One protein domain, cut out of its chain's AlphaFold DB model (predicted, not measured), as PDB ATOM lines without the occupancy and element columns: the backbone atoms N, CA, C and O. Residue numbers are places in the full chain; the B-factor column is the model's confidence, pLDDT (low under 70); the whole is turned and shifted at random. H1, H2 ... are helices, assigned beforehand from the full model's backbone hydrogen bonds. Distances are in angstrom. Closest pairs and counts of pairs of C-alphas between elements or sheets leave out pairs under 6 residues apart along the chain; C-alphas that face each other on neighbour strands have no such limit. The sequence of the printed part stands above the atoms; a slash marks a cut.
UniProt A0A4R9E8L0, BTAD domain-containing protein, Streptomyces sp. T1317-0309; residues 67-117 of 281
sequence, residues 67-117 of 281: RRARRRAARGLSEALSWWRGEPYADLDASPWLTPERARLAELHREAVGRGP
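AT A GLANCE: This is residues 67 to 117 of the 281 residues of the protein "BTAD domain-containing protein" of Streptomyces sp. T1317-0309 (UniProt A0A4R9E8L0). What does the model look like? It is a long, loose helical hairpin: H2 takes up one part of the rod and H1 reaches toward the other end, and the two meet where residues 109 to 113 of H2 touch residues 77 to 81 of H1. The unnamed residues 83 to 97 run on from H1 toward the far end of H2 and fold back there into it. What is it built of? The printed part has 51 residues with two named helices, H1 then H2, and no named strand; the class is all helix. It is loose, with a radius of gyration of the C-alphas of 13.5 A, and its C-alphas span 43 by 16 by 13 A.

HOW THE PARTS SIT: How does H2, residues 98 to 114, stand to H1, residues 67 to 82? They touch, the closest C-alphas being those of Ala 112 and Leu 77, 7.0 A apart. They form a helical hairpin, running opposite ways at a steep tilt of 42 degrees. Are the helix backbones well formed? In H1 and H2, every O i to N i+4 pair is within hydrogen-bond range.

IN THESE COORDINATES: Where is H2? It runs 24.0 A from C-alpha 98 at (57.784, 105.379, 76.088) to C-alpha 114 at (51.978, 86.437, 89.664). Where is H1? It begins with C-alpha 67 at (46.774, 68.922, 81.758) and measures 22.6 A to C-alpha 82.

THE WHOLE: How large is it? The two C-alphas farthest apart, those of Arg 67 and Asp 93, are 43.7 A apart. Is the printed part continuous? It has no cut, and the link from H1 to H2, 15 residues, is long. Where is confidence low? The mean pLDDT of the printed part is 72.6, and 17 residues are under 70, among them residues 94 to 98 and 114 to 117.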
ATOM      1  N   ARG A  67      45.470  68.937  81.072       66.94
ATOM      2  CA  ARG A  67      46.774  68.922  81.758       66.94
ATOM      3  C   ARG A  67      47.939  69.234  80.819       66.94
ATOM      4  O   ARG A  67      48.835  69.986  81.197       66.94
ATOM      5  N   ARG A  68      47.940  68.679  79.603       67.56
ATOM      6  CA  ARG A  68      48.972  68.960  78.587       67.56
ATOM      7  C   ARG A  68      48.925  70.417  78.121       67.56
ATOM      8  O   ARG A  68      49.979  71.040  78.040       67.56
ATOM      9  N   ALA A  69      47.733  70.978  77.908       66.50
ATOM     10  CA  ALA A  69      47.551  72.389  77.563       66.50
ATOM     11  C   ALA A  69      48.080  73.322  78.665       66.50
ATOM     12  O   ALA A  69      48.863  74.220  78.374       66.50
ATOM     13  N   ARG A  70      47.757  73.044  79.938       65.94
ATOM     14  CA  ARG A  70      48.291  73.796  81.089       65.94
ATOM     15  C   ARG A  70      49.815  73.741  81.170       65.94
ATOM     16  O   ARG A  70      50.449  74.765  81.369       65.94
ATOM     17  N   ARG A  71      50.416  72.564  80.966       70.94
ATOM     18  CA  ARG A  71      51.884  72.410  80.950       70.94
ATOM     19  C   ARG A  71      52.543  73.148  79.785       70.94
ATOM     20  O   ARG A  71      53.643  73.660  79.943       70.94
ATOM     21  N   ARG A  72      51.899  73.190  78.616       69.44
ATOM     22  CA  ARG A  72      52.386  73.961  77.463       69.44
ATOM     23  C   ARG A  72      52.301  75.465  77.729       69.44
ATOM     24  O   ARG A  72      53.276  76.157  77.476       69.44
ATOM     25  N   ALA A  73      51.191  75.934  78.295       69.81
ATOM     26  CA  ALA A  73      51.017  77.333  78.680       69.81
ATOM     27  C   ALA A  73      52.026  77.767  79.756       69.81
ATOM     28  O   ALA A  73      52.654  78.805  79.607       69.81
ATOM     29  N   ALA A  74      52.246  76.941  80.786       75.12
ATOM     30  CA  ALA A  74      53.240  77.216  81.822       75.12
ATOM     31  C   ALA A  74      54.662  77.313  81.248       75.12
ATOM     32  O   ALA A  74      55.394  78.225  81.605       75.12
ATOM     33  N   ARG A  75      55.033  76.422  80.317       74.31
ATOM     34  CA  ARG A  75      56.338  76.485  79.640       74.31
ATOM     35  C   ARG A  75      56.505  77.747  78.801       74.31
ATOM     36  O   ARG A  75      57.521  78.407  78.946       74.31
ATOM     37  N   GLY A  76      55.502  78.100  77.995       75.69
ATOM     38  CA  GLY A  76      55.548  79.330  77.200       75.69
ATOM     39  C   GLY A  76      55.612  80.591  78.066       75.69
ATOM     40  O   GLY A  76      56.311  81.533  77.723       75.69
ATOM     41  N   LEU A  77      54.938  80.595  79.222       74.06
ATOM     42  CA  LEU A  77      55.022  81.697  80.179       74.06
ATOM     43  C   LEU A  77      56.415  81.795  80.813       74.06
ATOM     44  O   LEU A  77      56.972  82.883  80.887       74.06
ATOM     45  N   SER A  78      56.990  80.670  81.242       76.06
ATOM     46  CA  SER A  78      58.354  80.627  81.784       76.06
ATOM     47  C   SER A  78      59.406  81.057  80.761       76.06
ATOM     48  O   SER A  78      60.354  81.744  81.121       76.06
ATOM     49  N   GLU A  79      59.231  80.683  79.494       76.44
ATOM     50  CA  GLU A  79      60.089  81.110  78.388       76.44
ATOM     51  C   GLU A  79      59.957  82.613  78.112       76.44
ATOM     52  O   GLU A  79      60.959  83.309  78.033       76.44
ATOM     53  N   ALA A  80      58.737  83.152  78.067       73.19
ATOM     54  CA  ALA A  80      58.530  84.589  77.891       73.19
ATOM     55  C   ALA A  80      59.118  85.417  79.049       73.19
ATOM     56  O   ALA A  80      59.674  86.490  78.826       73.19
ATOM     57  N   LEU A  81      59.027  84.914  80.285       80.69
ATOM     58  CA  LEU A  81      59.626  85.556  81.458       80.69
ATOM     59  C   LEU A  81      61.160  85.523  81.432       80.69
ATOM     60  O   LEU A  81      61.782  86.444  81.949       80.69
ATOM     61  N   SER A  82      61.783  84.510  80.817       82.69
ATOM     62  CA  SER A  82      63.251  84.425  80.742       82.69
ATOM     63  C   SER A  82      63.870  85.459  79.796       82.69
ATOM     64  O   SER A  82      65.062  85.750  79.888       82.69
ATOM     65  N   TRP A  83      63.071  86.040  78.898       80.94
ATOM     66  CA  TRP A  83      63.504  87.124  78.015       80.94
ATOM     67  C   TRP A  83      63.547  88.479  78.727       80.94
ATOM     68  O   TRP A  83      64.165  89.417  78.223       80.94
ATOM     69  N   TRP A  84      62.931  88.589  79.907       82.56
ATOM     70  CA  TRP A  84      62.926  89.813  80.696       82.56
ATOM     71  C   TRP A  84      64.245  89.966  81.460       82.56
ATOM     72  O   TRP A  84      64.556  89.165  82.337       82.56
ATOM     73  N   ARG A  85      65.029  91.004  81.141       82.69
ATOM     74  CA  ARG A  85      66.343  91.258  81.772       82.69
ATOM     75  C   ARG A  85      66.423  92.553  82.588       82.69
ATOM     76  O   ARG A  85      67.484  92.865  83.112       82.69
ATOM     77  N   GLY A  86      65.324  93.297  82.709       79.06
ATOM     78  CA  GLY A  86      65.296  94.575  83.421       79.06
ATOM     79  C   GLY A  86      64.143  95.464  82.971       79.06
ATOM     80  O   GLY A  86      63.122  94.965  82.494       79.06
ATOM     81  N   GLU A  87      64.294  96.776  83.123       76.56
ATOM     82  CA  GLU A  87      63.294  97.742  82.662       76.56
ATOM     83  C   GLU A  87      63.148  97.679  81.127       76.56
ATOM     84  O   GLU A  87      64.155  97.698  80.410       76.56
ATOM     85  N   PRO A  88      61.921  97.596  80.584       74.25
ATOM     86  CA  PRO A  88      61.708  97.632  79.146       74.25
ATOM     87  C   PRO A  88      62.277  98.898  78.517       74.25
ATOM     88  O   PRO A  88      62.083 100.007  79.017       74.25
ATOM     89  N   TYR A  89      62.944  98.734  77.376       71.50
ATOM     90  CA  TYR A  89      63.528  99.845  76.630       71.50
ATOM     91  C   TYR A  89      64.489 100.709  77.456       71.50
ATOM     92  O   TYR A  89      64.544 101.908  77.214       71.50
ATOM     93  N   ALA A  90      65.207 100.154  78.440       78.56
ATOM     94  CA  ALA A  90      66.117 100.916  79.305       78.56
ATOM     95  C   ALA A  90      67.136 101.777  78.529       78.56
ATOM     96  O   ALA A  90      67.475 102.862  78.986       78.56
ATOM     97  N   ASP A  91      67.535 101.331  77.335       75.69
ATOM     98  CA  ASP A  91      68.506 102.006  76.462       75.69
ATOM     99  C   ASP A  91      67.932 103.213  75.694       75.69
ATOM    100  O   ASP A  91      68.650 103.869  74.944       75.69
ATOM    101  N   LEU A  92      66.628 103.485  75.823       71.62
ATOM    102  CA  LEU A  92      65.953 104.596  75.151       71.62
ATOM    103  C   LEU A  92      65.635 105.725  76.136       71.62
ATOM    104  O   LEU A  92      65.185 105.489  77.259       71.62
ATOM    105  N   ASP A  93      65.779 106.969  75.691       77.44
ATOM    106  CA  ASP A  93      65.417 108.130  76.500       77.44
ATOM    107  C   ASP A  93      63.913 108.193  76.782       77.44
ATOM    108  O   ASP A  93      63.080 107.688  76.019       77.44
ATOM    109  N   ALA A  94      63.550 108.831  77.897       67.50
ATOM    110  CA  ALA A  94      62.168 108.981  78.339       67.50
ATOM    111  C   ALA A  94      61.365 109.873  77.375       67.50
ATOM    112  O   ALA A  94      61.185 111.069  77.583       67.50
ATOM    113  N   SER A  95      60.858 109.267  76.305       62.25
ATOM    114  CA  SER A  95      59.921 109.901  75.389       62.25
ATOM    115  C   SER A  95      58.492 109.841  75.956       62.25
ATOM    116  O   SER A  95      58.147 108.871  76.649       62.25
ATOM    117  N   PRO A  96      57.612 110.812  75.644       56.44
ATOM    118  CA  PRO A  96      56.228 110.818  76.122       56.44
ATOM    119  C   PRO A  96      55.432 109.545  75.786       56.44
ATOM    120  O   PRO A  96      54.546 109.161  76.543       56.44
ATOM    121  N   TRP A  97      55.769 108.852  74.691       67.25
ATOM    122  CA  TRP A  97      55.151 107.570  74.320       67.25
ATOM    123  C   TRP A  97      55.783 106.357  75.023       67.25
ATOM    124  O   TRP A  97      55.140 105.319  75.161       67.25
ATOM    125  N   LEU A  98      57.026 106.481  75.495       65.69
ATOM    126  CA  LEU A  98      57.784 105.379  76.088       65.69
ATOM    127  C   LEU A  98      57.400 105.143  77.552       65.69
ATOM    128  O   LEU A  98      57.353 104.005  78.011       65.69
ATOM    129  N   THR A  99      57.064 106.213  78.273       70.50
ATOM    130  CA  THR A  99      56.610 106.155  79.673       70.50
ATOM    131  C   THR A  99      55.368 105.265  79.868       70.50
ATOM    132  O   THR A  99      55.421 104.352  80.698       70.50
ATOM    133  N   PRO A 100      54.260 105.446  79.117       67.38
ATOM    134  CA  PRO A 100      53.102 104.563  79.242       67.38
ATOM    135  C   PRO A 100      53.384 103.131  78.759       67.38
ATOM    136  O   PRO A 100      52.831 102.189  79.327       67.38
ATOM    137  N   GLU A 101      54.260 102.936  77.767       72.06
ATOM    138  CA  GLU A 101      54.587 101.596  77.261       72.06
ATOM    139  C   GLU A 101      55.468 100.803  78.241       72.06
ATOM    140  O   GLU A 101      55.197  99.630  78.501       72.06
ATOM    141  N   ARG A 102      56.447 101.450  78.886       78.31
ATOM    142  CA  ARG A 102      57.210 100.876  80.007       78.31
ATOM    143  C   ARG A 102      56.297 100.447  81.148       78.31
ATOM    144  O   ARG A 102      56.363  99.305  81.597       78.31
ATOM    145  N   ALA A 103      55.370 101.320  81.551       74.00
ATOM    146  CA  ALA A 103      54.400 101.015  82.601       74.00
ATOM    147  C   ALA A 103      53.489  99.828  82.234       74.00
ATOM    148  O   ALA A 103      53.233  98.954  83.068       74.00
ATOM    149  N   ARG A 104      53.028  99.763  80.977       80.44
ATOM    150  CA  ARG A 104      52.225  98.652  80.450       80.44
ATOM    151  C   ARG A 104      52.998  97.335  80.474       80.44
ATOM    152  O   ARG A 104      52.469  96.329  80.948       80.44
ATOM    153  N   LEU A 105      54.233  97.333  79.984       77.00
ATOM    154  CA  LEU A 105      55.096  96.154  79.965       77.00
ATOM    155  C   LEU A 105      55.436  95.697  81.393       77.00
ATOM    156  O   LEU A 105      55.310  94.515  81.702       77.00
ATOM    157  N   ALA A 106      55.738  96.621  82.306       79.75
ATOM    158  CA  ALA A 106      55.965  96.307  83.715       79.75
ATOM    159  C   ALA A 106      54.731  95.687  84.403       79.75
ATOM    160  O   ALA A 106      54.870  94.791  85.239       79.75
ATOM    161  N   GLU A 107      53.512  96.124  84.069       79.38
ATOM    162  CA  GLU A 107      52.279  95.484  84.558       79.38
ATOM    163  C   GLU A 107      52.112  94.071  83.981       79.38
ATOM    164  O   GLU A 107      51.872  93.138  84.746       79.38
ATOM    165  N   LEU A 108      52.317  93.882  82.671       77.44
ATOM    166  CA  LEU A 108      52.267  92.560  82.032       77.44
ATOM    167  C   LEU A 108      53.273  91.583  82.650       77.44
ATOM    168  O   LEU A 108      52.937  90.423  82.898       77.44
ATOM    169  N   HIS A 109      54.482  92.056  82.956       76.06
ATOM    170  CA  HIS A 109      55.492  91.269  83.652       76.06
ATOM    171  C   HIS A 109      55.032  90.872  85.058       76.06
ATOM    172  O   HIS A 109      55.087  89.694  85.413       76.06
ATOM    173  N   ARG A 110      54.496  91.816  85.845       77.00
ATOM    174  CA  ARG A 110      53.952  91.530  87.185       77.00
ATOM    175  C   ARG A 110      52.811  90.515  87.145       77.00
ATOM    176  O   ARG A 110      52.760  89.619  87.989       77.00
ATOM    177  N   GLU A 111      51.916  90.613  86.166       74.12
ATOM    178  CA  GLU A 111      50.840  89.638  85.976       74.12
ATOM    179  C   GLU A 111      51.372  88.251  85.600       74.12
ATOM    180  O   GLU A 111      50.909  87.242  86.138       74.12
ATOM    181  N   ALA A 112      52.356  88.190  84.703       69.75
ATOM    182  CA  ALA A 112      52.995  86.952  84.275       69.75
ATOM    183  C   ALA A 112      53.736  86.256  85.430       69.75
ATOM    184  O   ALA A 112      53.566  85.051  85.629       69.75
ATOM    185  N   VAL A 113      54.476  87.012  86.247       74.62
ATOM    186  CA  VAL A 113      55.147  86.513  87.458       74.62
ATOM    187  C   VAL A 113      54.126  86.043  88.501       74.62
ATOM    188  O   VAL A 113      54.273  84.959  89.068       74.62
ATOM    189  N   GLY A 114      53.040  86.795  88.715       68.50
ATOM    190  CA  GLY A 114      51.978  86.437  89.664       68.50
ATOM    191  C   GLY A 114      51.208  85.156  89.303       68.50
ATOM    192  O   GLY A 114      50.697  84.470  90.193       68.50
ATOM    193  N   ARG A 115      51.165  84.812  88.009       62.44
ATOM    194  CA  ARG A 115      50.586  83.572  87.453       62.44
ATOM    195  C   ARG A 115      51.583  82.407  87.382       62.44
ATOM    196  O   ARG A 115      51.255  81.381  86.783       62.44
ATOM    197  N   GLY A 116      52.784  82.560  87.949       58.88
ATOM    198  CA  GLY A 116      53.860  81.567  87.923       58.88
ATOM    199  C   GLY A 116      53.429  80.146  88.338       58.88
ATOM    200  O   GLY A 116      52.340  79.943  88.880       58.88
ATOM    201  N   PRO A 117      54.280  79.129  88.098       50.41
ATOM    202  CA  PRO A 117      53.910  77.703  88.047       50.41
ATOM    203  C   PRO A 117      53.202  77.132  89.295       50.41
ATOM    204  O   PRO A 117      52.602  76.056  89.223       50.41
TER     205      PRO A 117